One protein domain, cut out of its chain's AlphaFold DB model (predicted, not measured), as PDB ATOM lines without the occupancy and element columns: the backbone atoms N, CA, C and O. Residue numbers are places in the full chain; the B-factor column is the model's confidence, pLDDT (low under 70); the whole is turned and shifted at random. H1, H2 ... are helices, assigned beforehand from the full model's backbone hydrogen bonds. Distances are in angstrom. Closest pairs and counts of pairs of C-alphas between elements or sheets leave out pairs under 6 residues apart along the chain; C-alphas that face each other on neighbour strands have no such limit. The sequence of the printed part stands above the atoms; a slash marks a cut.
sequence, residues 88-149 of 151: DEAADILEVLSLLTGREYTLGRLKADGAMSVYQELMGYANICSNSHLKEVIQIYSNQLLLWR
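Overview. This is residues 88 to 149 of the 151 residues of the protein "Regulatory protein, gntR family" of Lactonifactor longoviformis DSM 17459 (UniProt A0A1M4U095). The longest helix, H1, lies lengthwise along a closely paired helical hairpin of H2 and H3, and the three nearly aligned helices make a small up-and-down bundle, in which each helix runs against the one before it. Seen along the bundle, the three helices make a triangle, with H1 set farther from the other two than H2 and H3 are from each other, and the two tight links at opposite ends. The printed part has 62 residues with three named helices, in the order H1, H2, H3, and no named strand; the class is all helix. It is compact, with a radius of gyration of the C-alphas of 11.3 A, and elongated, with spans of 34 by 18 by 14 A.

Arrangement. H1, residues 88 to 106, touches H2, residues 112 to 128, at a shallow tilt of 7 degrees, and the two run opposite ways as a helical hairpin. Their closest C-alphas are those of Thr 101 and Ala 115, 7.2 A apart. H1 also touches H3, residues 132 to 147, at a shallow tilt of 10 degrees, and these two run the same way. H1 touches H3 with residues 90 to 98 alone, and H3 touches H1 with residues 134 to 141 alone; the closest C-alphas of the two helices are those of Leu 94 and Ile 138, 7.3 A apart. H2 and H3 touch with 20 pairs of C-alphas within 8 A, where H1 has 4 such pairs with each of them. They form a second helical hairpin, running opposite ways at a shallow tilt of 10 degrees. Their closest C-alphas are those of Ala 126 and Lys 135, 4.8 A apart. Centre to centre, H2 and H3 are 9.8 A apart, H1 and H2 11.6 A, and H1 and H3 12.1 A. In H1, H2 and H3 every O i to N i+4 pair is within hydrogen-bond range.

Along the chain. H1 has 19 residues and measures 27.0 A from C-alpha 88 at (-8.705, 29.500, -7.266) to C-alpha 106 at (-30.577, 43.000, 0.997). H2 has 17 residues and measures 25.2 A from its first to its last C-alpha. H3 has 16 residues and measures 23.2 A, ending with C-alpha 147 at (-22.476, 40.793, 12.317).

Size, cuts and confidence. The two C-alphas farthest apart are those of Gly 108 and Ser 130, at 34.4 A. The printed part has no cut. Both links are tight, with 5 residues between H1 and H2 and 3 residues between H2 and H3. The mean pLDDT of the printed part is 76.4, and residues 132 and 149 are under 70.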
ATOM      1  N   ASP A  88      -7.845  28.963  -6.222       78.62
ATOM      2  CA  ASP A  88      -8.705  29.500  -7.266       78.62
ATOM      3  C   ASP A  88     -10.139  28.998  -7.031       78.62
ATOM      4  O   ASP A  88     -11.070  29.797  -6.981       78.62
ATOM      5  N   GLU A  89     -10.305  27.715  -6.696       76.94
ATOM      6  CA  GLU A  89     -11.568  27.122  -6.248       76.94
ATOM      7  C   GLU A  89     -12.124  27.829  -5.002       76.94
ATOM      8  O   GLU A  89     -13.313  28.148  -4.936       76.94
ATOM      9  N   ALA A  90     -11.281  28.112  -4.002       79.19
ATOM     10  CA  ALA A  90     -11.709  28.842  -2.809       79.19
ATOM     11  C   ALA A  90     -12.144  30.281  -3.129       79.19
ATOM     12  O   ALA A  90     -13.106  30.773  -2.532       79.19
ATOM     13  N   ALA A  91     -11.444  30.957  -4.043       78.94
ATOM     14  CA  ALA A  91     -11.788  32.309  -4.472       78.94
ATOM     15  C   ALA A  91     -13.133  32.335  -5.214       78.94
ATOM     16  O   ALA A  91     -13.987  33.157  -4.878       78.94
ATOM     17  N   ASP A  92     -13.358  31.389  -6.127       82.56
ATOM     18  CA  ASP A  92     -14.616  31.243  -6.866       82.56
ATOM     19  C   ASP A  92     -15.798  30.982  -5.915       82.56
ATOM     20  O   ASP A  92     -16.855  31.612  -6.015       82.56
ATOM     21  N   ILE A  93     -15.613  30.090  -4.932       79.38
ATOM     22  CA  ILE A  93     -16.625  29.802  -3.904       79.38
ATOM     23  C   ILE A  93     -16.946  31.062  -3.091       79.38
ATOM     24  O   ILE A  93     -18.119  31.380  -2.869       79.38
ATOM     25  N   LEU A  94     -15.919  31.794  -2.652       79.25
ATOM     26  CA  LEU A  94     -16.086  33.022  -1.874       79.25
ATOM     27  C   LEU A  94     -16.817  34.114  -2.652       79.25
ATOM     28  O   LEU A  94     -17.676  34.793  -2.082       79.25
ATOM     29  N   GLU A  95     -16.506  34.281  -3.936       83.94
ATOM     30  CA  GLU A  95     -17.174  35.250  -4.800       83.94
ATOM     31  C   GLU A  95     -18.671  34.937  -4.916       83.94
ATOM     32  O   GLU A  95     -19.516  35.790  -4.618       83.94
ATOM     33  N   VAL A  96     -19.011  33.691  -5.260       84.50
ATOM     34  CA  VAL A  96     -20.406  33.255  -5.406       84.50
ATOM     35  C   VAL A  96     -21.172  33.404  -4.089       84.50
ATOM     36  O   VAL A  96     -22.281  33.950  -4.078       84.50
ATOM     37  N   LEU A  97     -20.587  32.966  -2.970       82.19
ATOM     38  CA  LEU A  97     -21.226  33.062  -1.658       82.19
ATOM     39  C   LEU A  97     -21.439  34.515  -1.232       82.19
ATOM     40  O   LEU A  97     -22.519  34.841  -0.738       82.19
ATOM     41  N   SER A  98     -20.471  35.404  -1.462       79.94
ATOM     42  CA  SER A  98     -20.585  36.830  -1.121       79.94
ATOM     43  C   SER A  98     -21.715  37.510  -1.895       79.94
ATOM     44  O   SER A  98     -22.524  38.242  -1.320       79.94
ATOM     45  N   LEU A  99     -21.816  37.230  -3.198       85.12
ATOM     46  CA  LEU A  99     -22.874  37.765  -4.054       85.12
ATOM     47  C   LEU A  99     -24.256  37.250  -3.643       85.12
ATOM     48  O   LEU A  99     -25.203  38.034  -3.525       85.12
ATOM     49  N   LEU A 100     -24.383  35.940  -3.418       85.06
ATOM     50  CA  LEU A 100     -25.657  35.321  -3.069       85.06
ATOM     51  C   LEU A 100     -26.139  35.781  -1.691       85.06
ATOM     52  O   LEU A 100     -27.277  36.234  -1.560       85.06
ATOM     53  N   THR A 101     -25.276  35.710  -0.677       83.06
ATOM     54  CA  THR A 101     -25.628  36.107   0.693       83.06
ATOM     55  C   THR A 101     -25.962  37.588   0.790       83.06
ATOM     56  O   THR A 101     -27.016  37.930   1.326       83.06
ATOM     57  N   GLY A 102     -25.139  38.463   0.202       81.88
ATOM     58  CA  GLY A 102     -25.385  39.903   0.198       81.88
ATOM     59  C   GLY A 102     -26.699  40.268  -0.494       81.88
ATOM     60  O   GLY A 102     -27.459  41.103   0.004       81.88
ATOM     61  N   ARG A 103     -27.032  39.599  -1.607       86.69
ATOM     62  CA  ARG A 103     -28.308  39.799  -2.306       86.69
ATOM     63  C   ARG A 103     -29.499  39.337  -1.471       86.69
ATOM     64  O   ARG A 103     -30.466  40.084  -1.343       86.69
ATOM     65  N   GLU A 104     -29.464  38.122  -0.928       85.44
ATOM     66  CA  GLU A 104     -30.594  37.581  -0.162       85.44
ATOM     67  C   GLU A 104     -30.817  38.339   1.159       85.44
ATOM     68  O   GLU A 104     -31.972  38.531   1.551       85.44
ATOM     69  N   TYR A 105     -29.750  38.841   1.796       82.69
ATOM     70  CA  TYR A 105     -29.836  39.750   2.947       82.69
ATOM     71  C   TYR A 105     -30.503  41.076   2.560       82.69
ATOM     72  O   TYR A 105     -31.509  41.462   3.150       82.69
ATOM     73  N   THR A 106     -30.024  41.723   1.491       83.56
ATOM     74  CA  THR A 106     -30.577  43.000   0.997       83.56
ATOM     75  C   THR A 106     -32.056  42.889   0.608       83.56
ATOM     76  O   THR A 106     -32.829  43.826   0.787       83.56
ATOM     77  N   LEU A 107     -32.476  41.735   0.081       86.38
ATOM     78  CA  LEU A 107     -33.872  41.457  -0.272       86.38
ATOM     79  C   LEU A 107     -34.754  41.086   0.937       86.38
ATOM     80  O   LEU A 107     -35.945  40.835   0.749       86.38
ATOM     81  N   GLY A 108     -34.192  41.003   2.149       83.94
ATOM     82  CA  GLY A 108     -34.893  40.577   3.364       83.94
ATOM     83  C   GLY A 108     -35.345  39.111   3.341       83.94
ATOM     84  O   GLY A 108     -36.249  38.723   4.080       83.94
ATOM     85  N   ARG A 109     -34.763  38.297   2.452       82.25
ATOM     86  CA  ARG A 109     -35.114  36.880   2.250       82.25
ATOM     87  C   ARG A 109     -34.254  35.951   3.089       82.25
ATOM     88  O   ARG A 109     -34.716  34.882   3.484       82.25
ATOM     89  N   LEU A 110     -33.028  36.372   3.385       80.81
ATOM     90  CA  LEU A 110     -32.161  35.700   4.334       80.81
ATOM     91  C   LEU A 110     -32.409  36.274   5.728       80.81
ATOM     92  O   LEU A 110     -32.188  37.457   5.968       80.81
ATOM     93  N   LYS A 111     -32.868  35.430   6.653       77.94
ATOM     94  CA  LYS A 111     -32.879  35.761   8.082       77.94
ATOM     95  C   LYS A 111     -31.494  35.512   8.679       77.94
ATOM     96  O   LYS A 111     -30.743  34.698   8.141       77.94
ATOM     97  N   ALA A 112     -31.217  36.116   9.831       70.31
ATOM     98  CA  ALA A 112     -30.012  35.879  10.630       70.31
ATOM     99  C   ALA A 112     -29.649  34.380  10.769       70.31
ATOM    100  O   ALA A 112     -28.492  33.993  10.607       70.31
ATOM    101  N   ASP A 113     -30.645  33.510  10.968       70.38
ATOM    102  CA  ASP A 113     -30.437  32.057  11.068       70.38
ATOM    103  C   ASP A 113     -29.949  31.415   9.756       70.38
ATOM    104  O   ASP A 113     -29.163  30.470   9.770       70.38
ATOM    105  N   GLY A 114     -30.383  31.937   8.605       71.00
ATOM    106  CA  GLY A 114     -29.923  31.482   7.293       71.00
ATOM    107  C   GLY A 114     -28.488  31.920   6.999       71.00
ATOM    108  O   GLY A 114     -27.702  31.128   6.481       71.00
ATOM    109  N   ALA A 115     -28.116  33.141   7.396       71.50
ATOM    110  CA  ALA A 115     -26.735  33.621   7.308       71.50
ATOM    111  C   ALA A 115     -25.779  32.754   8.150       71.50
ATOM    112  O   ALA A 115     -24.668  32.447   7.717       71.50
ATOM    113  N   MET A 116     -26.245  32.263   9.305       70.81
ATOM    114  CA  MET A 116     -25.481  31.345  10.155       70.81
ATOM    115  C   MET A 116     -25.205  29.986   9.487       70.81
ATOM    116  O   MET A 116     -24.134  29.413   9.687       70.81
ATOM    117  N   SER A 117     -26.124  29.465   8.667       70.88
ATOM    118  CA  SER A 117     -25.865  28.240   7.894       70.88
ATOM    119  C   SER A 117     -24.712  28.441   6.909       70.88
ATOM    120  O   SER A 117     -23.855  27.569   6.782       70.88
ATOM    121  N   VAL A 118     -24.649  29.608   6.261       74.75
ATOM    122  CA  VAL A 118     -23.565  29.942   5.326       74.75
ATOM    123  C   VAL A 118     -22.241  30.157   6.059       74.75
ATOM    124  O   VAL A 118     -21.198  29.709   5.590       74.75
ATOM    125  N   TYR A 119     -22.275  30.764   7.250       74.00
ATOM    126  CA  TYR A 119     -21.106  30.854   8.127       74.00
ATOM    127  C   TYR A 119     -20.507  29.472   8.424       74.00
ATOM    128  O   TYR A 119     -19.299  29.286   8.300       74.00
ATOM    129  N   GLN A 120     -21.336  28.488   8.789       71.12
ATOM    130  CA  GLN A 120     -20.848  27.139   9.102       71.12
ATOM    131  C   GLN A 120     -20.191  26.462   7.895       71.12
ATOM    132  O   GLN A 120     -19.188  25.765   8.051       71.12
ATOM    133  N   GLU A 121     -20.728  26.693   6.701       71.62
ATOM    134  CA  GLU A 121     -20.189  26.152   5.456       71.62
ATOM    135  C   GLU A 121     -18.848  26.810   5.086       71.62
ATOM    136  O   GLU A 121     -17.862  26.112   4.845       71.62
ATOM    137  N   LEU A 122     -18.757  28.143   5.186       73.00
ATOM    138  CA  LEU A 122     -17.511  28.903   5.001       73.00
ATOM    139  C   LEU A 122     -16.415  28.499   5.987       73.00
ATOM    140  O   LEU A 122     -15.260  28.331   5.598       73.00
ATOM    141  N   MET A 123     -16.764  28.293   7.257       71.88
ATOM    142  CA  MET A 123     -15.811  27.794   8.250       71.88
ATOM    143  C   MET A 123     -15.299  26.394   7.891       71.88
ATOM    144  O   MET A 123     -14.131  26.093   8.134       71.88
ATOM    145  N   GLY A 124     -16.122  25.552   7.262       72.81
ATOM    146  CA  GLY A 124     -15.674  24.284   6.684       72.81
ATOM    147  C   GLY A 124     -14.588  24.493   5.631       72.81
ATOM    148  O   GLY A 124     -13.515  23.899   5.735       72.81
ATOM    149  N   TYR A 125     -14.825  25.401   4.680       73.56
ATOM    150  CA  TYR A 125     -13.876  25.726   3.612       73.56
ATOM    151  C   TYR A 125     -12.552  26.306   4.124       73.56
ATOM    152  O   TYR A 125     -11.487  25.905   3.650       73.56
ATOM    153  N   ALA A 126     -12.577  27.171   5.144       72.69
ATOM    154  CA  ALA A 126     -11.358  27.701   5.765       72.69
ATOM    155  C   ALA A 126     -10.439  26.586   6.295       72.69
ATOM    156  O   ALA A 126      -9.212  26.661   6.183       72.69
ATOM    157  N   ASN A 127     -11.014  25.521   6.851       73.38
ATOM    158  CA  ASN A 127     -10.237  24.450   7.469       73.38
ATOM    159  C   ASN A 127      -9.608  23.490   6.450       73.38
ATOM    160  O   ASN A 127      -8.540  22.939   6.726       73.38
ATOM    161  N   ILE A 128     -10.191  23.380   5.255       76.00
ATOM    162  CA  ILE A 128      -9.674  22.559   4.147       76.00
ATOM    163  C   ILE A 128      -8.896  23.357   3.084       76.00
ATOM    164  O   ILE A 128      -8.321  22.768   2.172       76.00
ATOM    165  N   CYS A 129      -8.795  24.683   3.222       76.56
ATOM    166  CA  CYS A 129      -7.963  25.513   2.350       76.56
ATOM    167  C   CYS A 129      -6.469  25.201   2.495       76.56
ATOM    168  O   CYS A 129      -5.931  25.060   3.600       76.56
ATOM    169  N   SER A 130      -5.766  25.183   1.368       72.06
ATOM    170  CA  SER A 130      -4.323  24.915   1.329       72.06
ATOM    171  C   SER A 130      -3.466  26.130   1.720       72.06
ATOM    172  O   SER A 130      -2.367  25.965   2.249       72.06
ATOM    173  N   ASN A 131      -3.964  27.352   1.504       71.38
ATOM    174  CA  ASN A 131      -3.228  28.607   1.699       71.38
ATOM    175  C   ASN A 131      -3.682  29.365   2.951       71.38
ATOM    176  O   ASN A 131      -4.865  29.646   3.115       71.38
ATOM    177  N   SER A 132      -2.733  29.751   3.810       68.94
ATOM    178  CA  SER A 132      -2.998  30.494   5.047       68.94
ATOM    179  C   SER A 132      -3.652  31.858   4.827       68.94
ATOM    180  O   SER A 132      -4.492  32.245   5.627       68.94
ATOM    181  N   HIS A 133      -3.322  32.566   3.745       70.25
ATOM    182  CA  HIS A 133      -3.903  33.879   3.468       70.25
ATOM    183  C   HIS A 133      -5.387  33.781   3.094       70.25
ATOM    184  O   HIS A 133      -6.203  34.555   3.581       70.25
ATOM    185  N   LEU A 134      -5.772  32.777   2.301       72.12
ATOM    186  CA  LEU A 134      -7.185  32.553   1.987       72.12
ATOM    187  C   LEU A 134      -7.992  32.125   3.211       72.12
ATOM    188  O   LEU A 134      -9.152  32.506   3.326       72.12
ATOM    189  N   LYS A 135      -7.380  31.424   4.172       72.88
ATOM    190  CA  LYS A 135      -8.030  31.154   5.466       72.88
ATOM    191  C   LYS A 135      -8.387  32.441   6.196       72.88
ATOM    192  O   LYS A 135      -9.492  32.548   6.718       72.88
ATOM    193  N   GLU A 136      -7.474  33.409   6.219       72.69
ATOM    194  CA  GLU A 136      -7.725  34.721   6.822       72.69
ATOM    195  C   GLU A 136      -8.856  35.454   6.095       72.69
ATOM    196  O   GLU A 136      -9.759  35.971   6.747       72.69
ATOM    197  N   VAL A 137      -8.862  35.438   4.759       76.81
ATOM    198  CA  VAL A 137      -9.932  36.050   3.953       76.81
ATOM    199  C   VAL A 137     -11.288  35.399   4.245       76.81
ATOM    200  O   VAL A 137     -12.241  36.108   4.565       76.81
ATOM    201  N   ILE A 138     -11.381  34.065   4.226       75.75
ATOM    202  CA  ILE A 138     -12.618  33.339   4.560       75.75
ATOM    203  C   ILE A 138     -13.086  33.687   5.982       75.75
ATOM    204  O   ILE A 138     -14.280  33.884   6.208       75.75
ATOM    205  N   GLN A 139     -12.159  33.828   6.933       74.31
ATOM    206  CA  GLN A 139     -12.478  34.217   8.308       74.31
ATOM    207  C   GLN A 139     -13.016  35.655   8.417       74.31
ATOM    208  O   GLN A 139     -13.861  35.937   9.267       74.31
ATOM    209  N   ILE A 140     -12.558  36.579   7.571       76.56
ATOM    210  CA  ILE A 140     -13.091  37.948   7.524       76.56
ATOM    211  C   ILE A 140     -14.549  37.927   7.051       76.56
ATOM    212  O   ILE A 140     -15.415  38.512   7.706       76.56
ATOM    213  N   TYR A 141     -14.838  37.204   5.965       74.75
ATOM    214  CA  TYR A 141     -16.203  37.057   5.449       74.75
ATOM    215  C   TYR A 141     -17.129  36.337   6.436       74.75
ATOM    216  O   TYR A 141     -18.294  36.707   6.583       74.75
ATOM    217  N   SER A 142     -16.617  35.348   7.171       71.50
ATOM    218  CA  SER A 142     -17.393  34.646   8.191       71.50
ATOM    219  C   SER A 142     -17.781  35.579   9.352       71.50
ATOM    220  O   SER A 142     -18.938  35.592   9.776       71.50
ATOM    221  N   ASN A 143     -16.871  36.447   9.801       75.94
ATOM    222  CA  ASN A 143     -17.168  37.456  10.821       75.94
ATOM    223  C   ASN A 143     -18.208  38.480  10.339       75.94
ATOM    224  O   ASN A 143     -19.058  38.902  11.119       75.94
ATOM    225  N   GLN A 144     -18.182  38.852   9.056       75.38
ATOM    226  CA  GLN A 144     -19.189  39.741   8.476       75.38
ATOM    227  C   GLN A 144     -20.597  39.123   8.513       75.38
ATOM    228  O   GLN A 144     -21.552  39.802   8.879       75.38
ATOM    229  N   LEU A 145     -20.727  37.825   8.215       74.19
ATOM    230  CA  LEU A 145     -22.001  37.104   8.333       74.19
ATOM    231  C   LEU A 145     -22.501  37.014   9.783       74.19
ATOM    232  O   LEU A 145     -23.708  37.027  10.011       74.19
ATOM    233  N   LEU A 146     -21.592  36.933  10.763       71.12
ATOM    234  CA  LEU A 146     -21.952  36.980  12.184       71.12
ATOM    235  C   LEU A 146     -22.501  38.350  12.595       71.12
ATOM    236  O   LEU A 146     -23.444  38.394  13.379       71.12
ATOM    237  N   LEU A 147     -21.963  39.444  12.051       73.69
ATOM    238  CA  LEU A 147     -22.476  40.793  12.317       73.69
ATOM    239  C   LEU A 147     -23.921  40.956  11.822       73.69
ATOM    240  O   LEU A 147     -24.749  41.497  12.546       73.69
ATOM    241  N   TRP A 148     -24.268  40.388  10.660       75.06
ATOM    242  CA  TRP A 148     -25.646  40.382  10.134       75.06
ATOM    243  C   TRP A 148     -26.658  39.590  10.983       75.06
ATOM    244  O   TRP A 148     -27.846  39.576  10.672       75.06
ATOM    245  N   ARG A 149     -26.219  38.897  12.041       67.38
ATOM    246  CA  ARG A 149     -27.110  38.258  13.021       67.38
ATOM    247  C   ARG A 149     -27.615  39.236  14.082       67.38
ATOM    248  O   ARG A 149     -28.672  38.997  14.661       67.38
TER     249      ARG A 149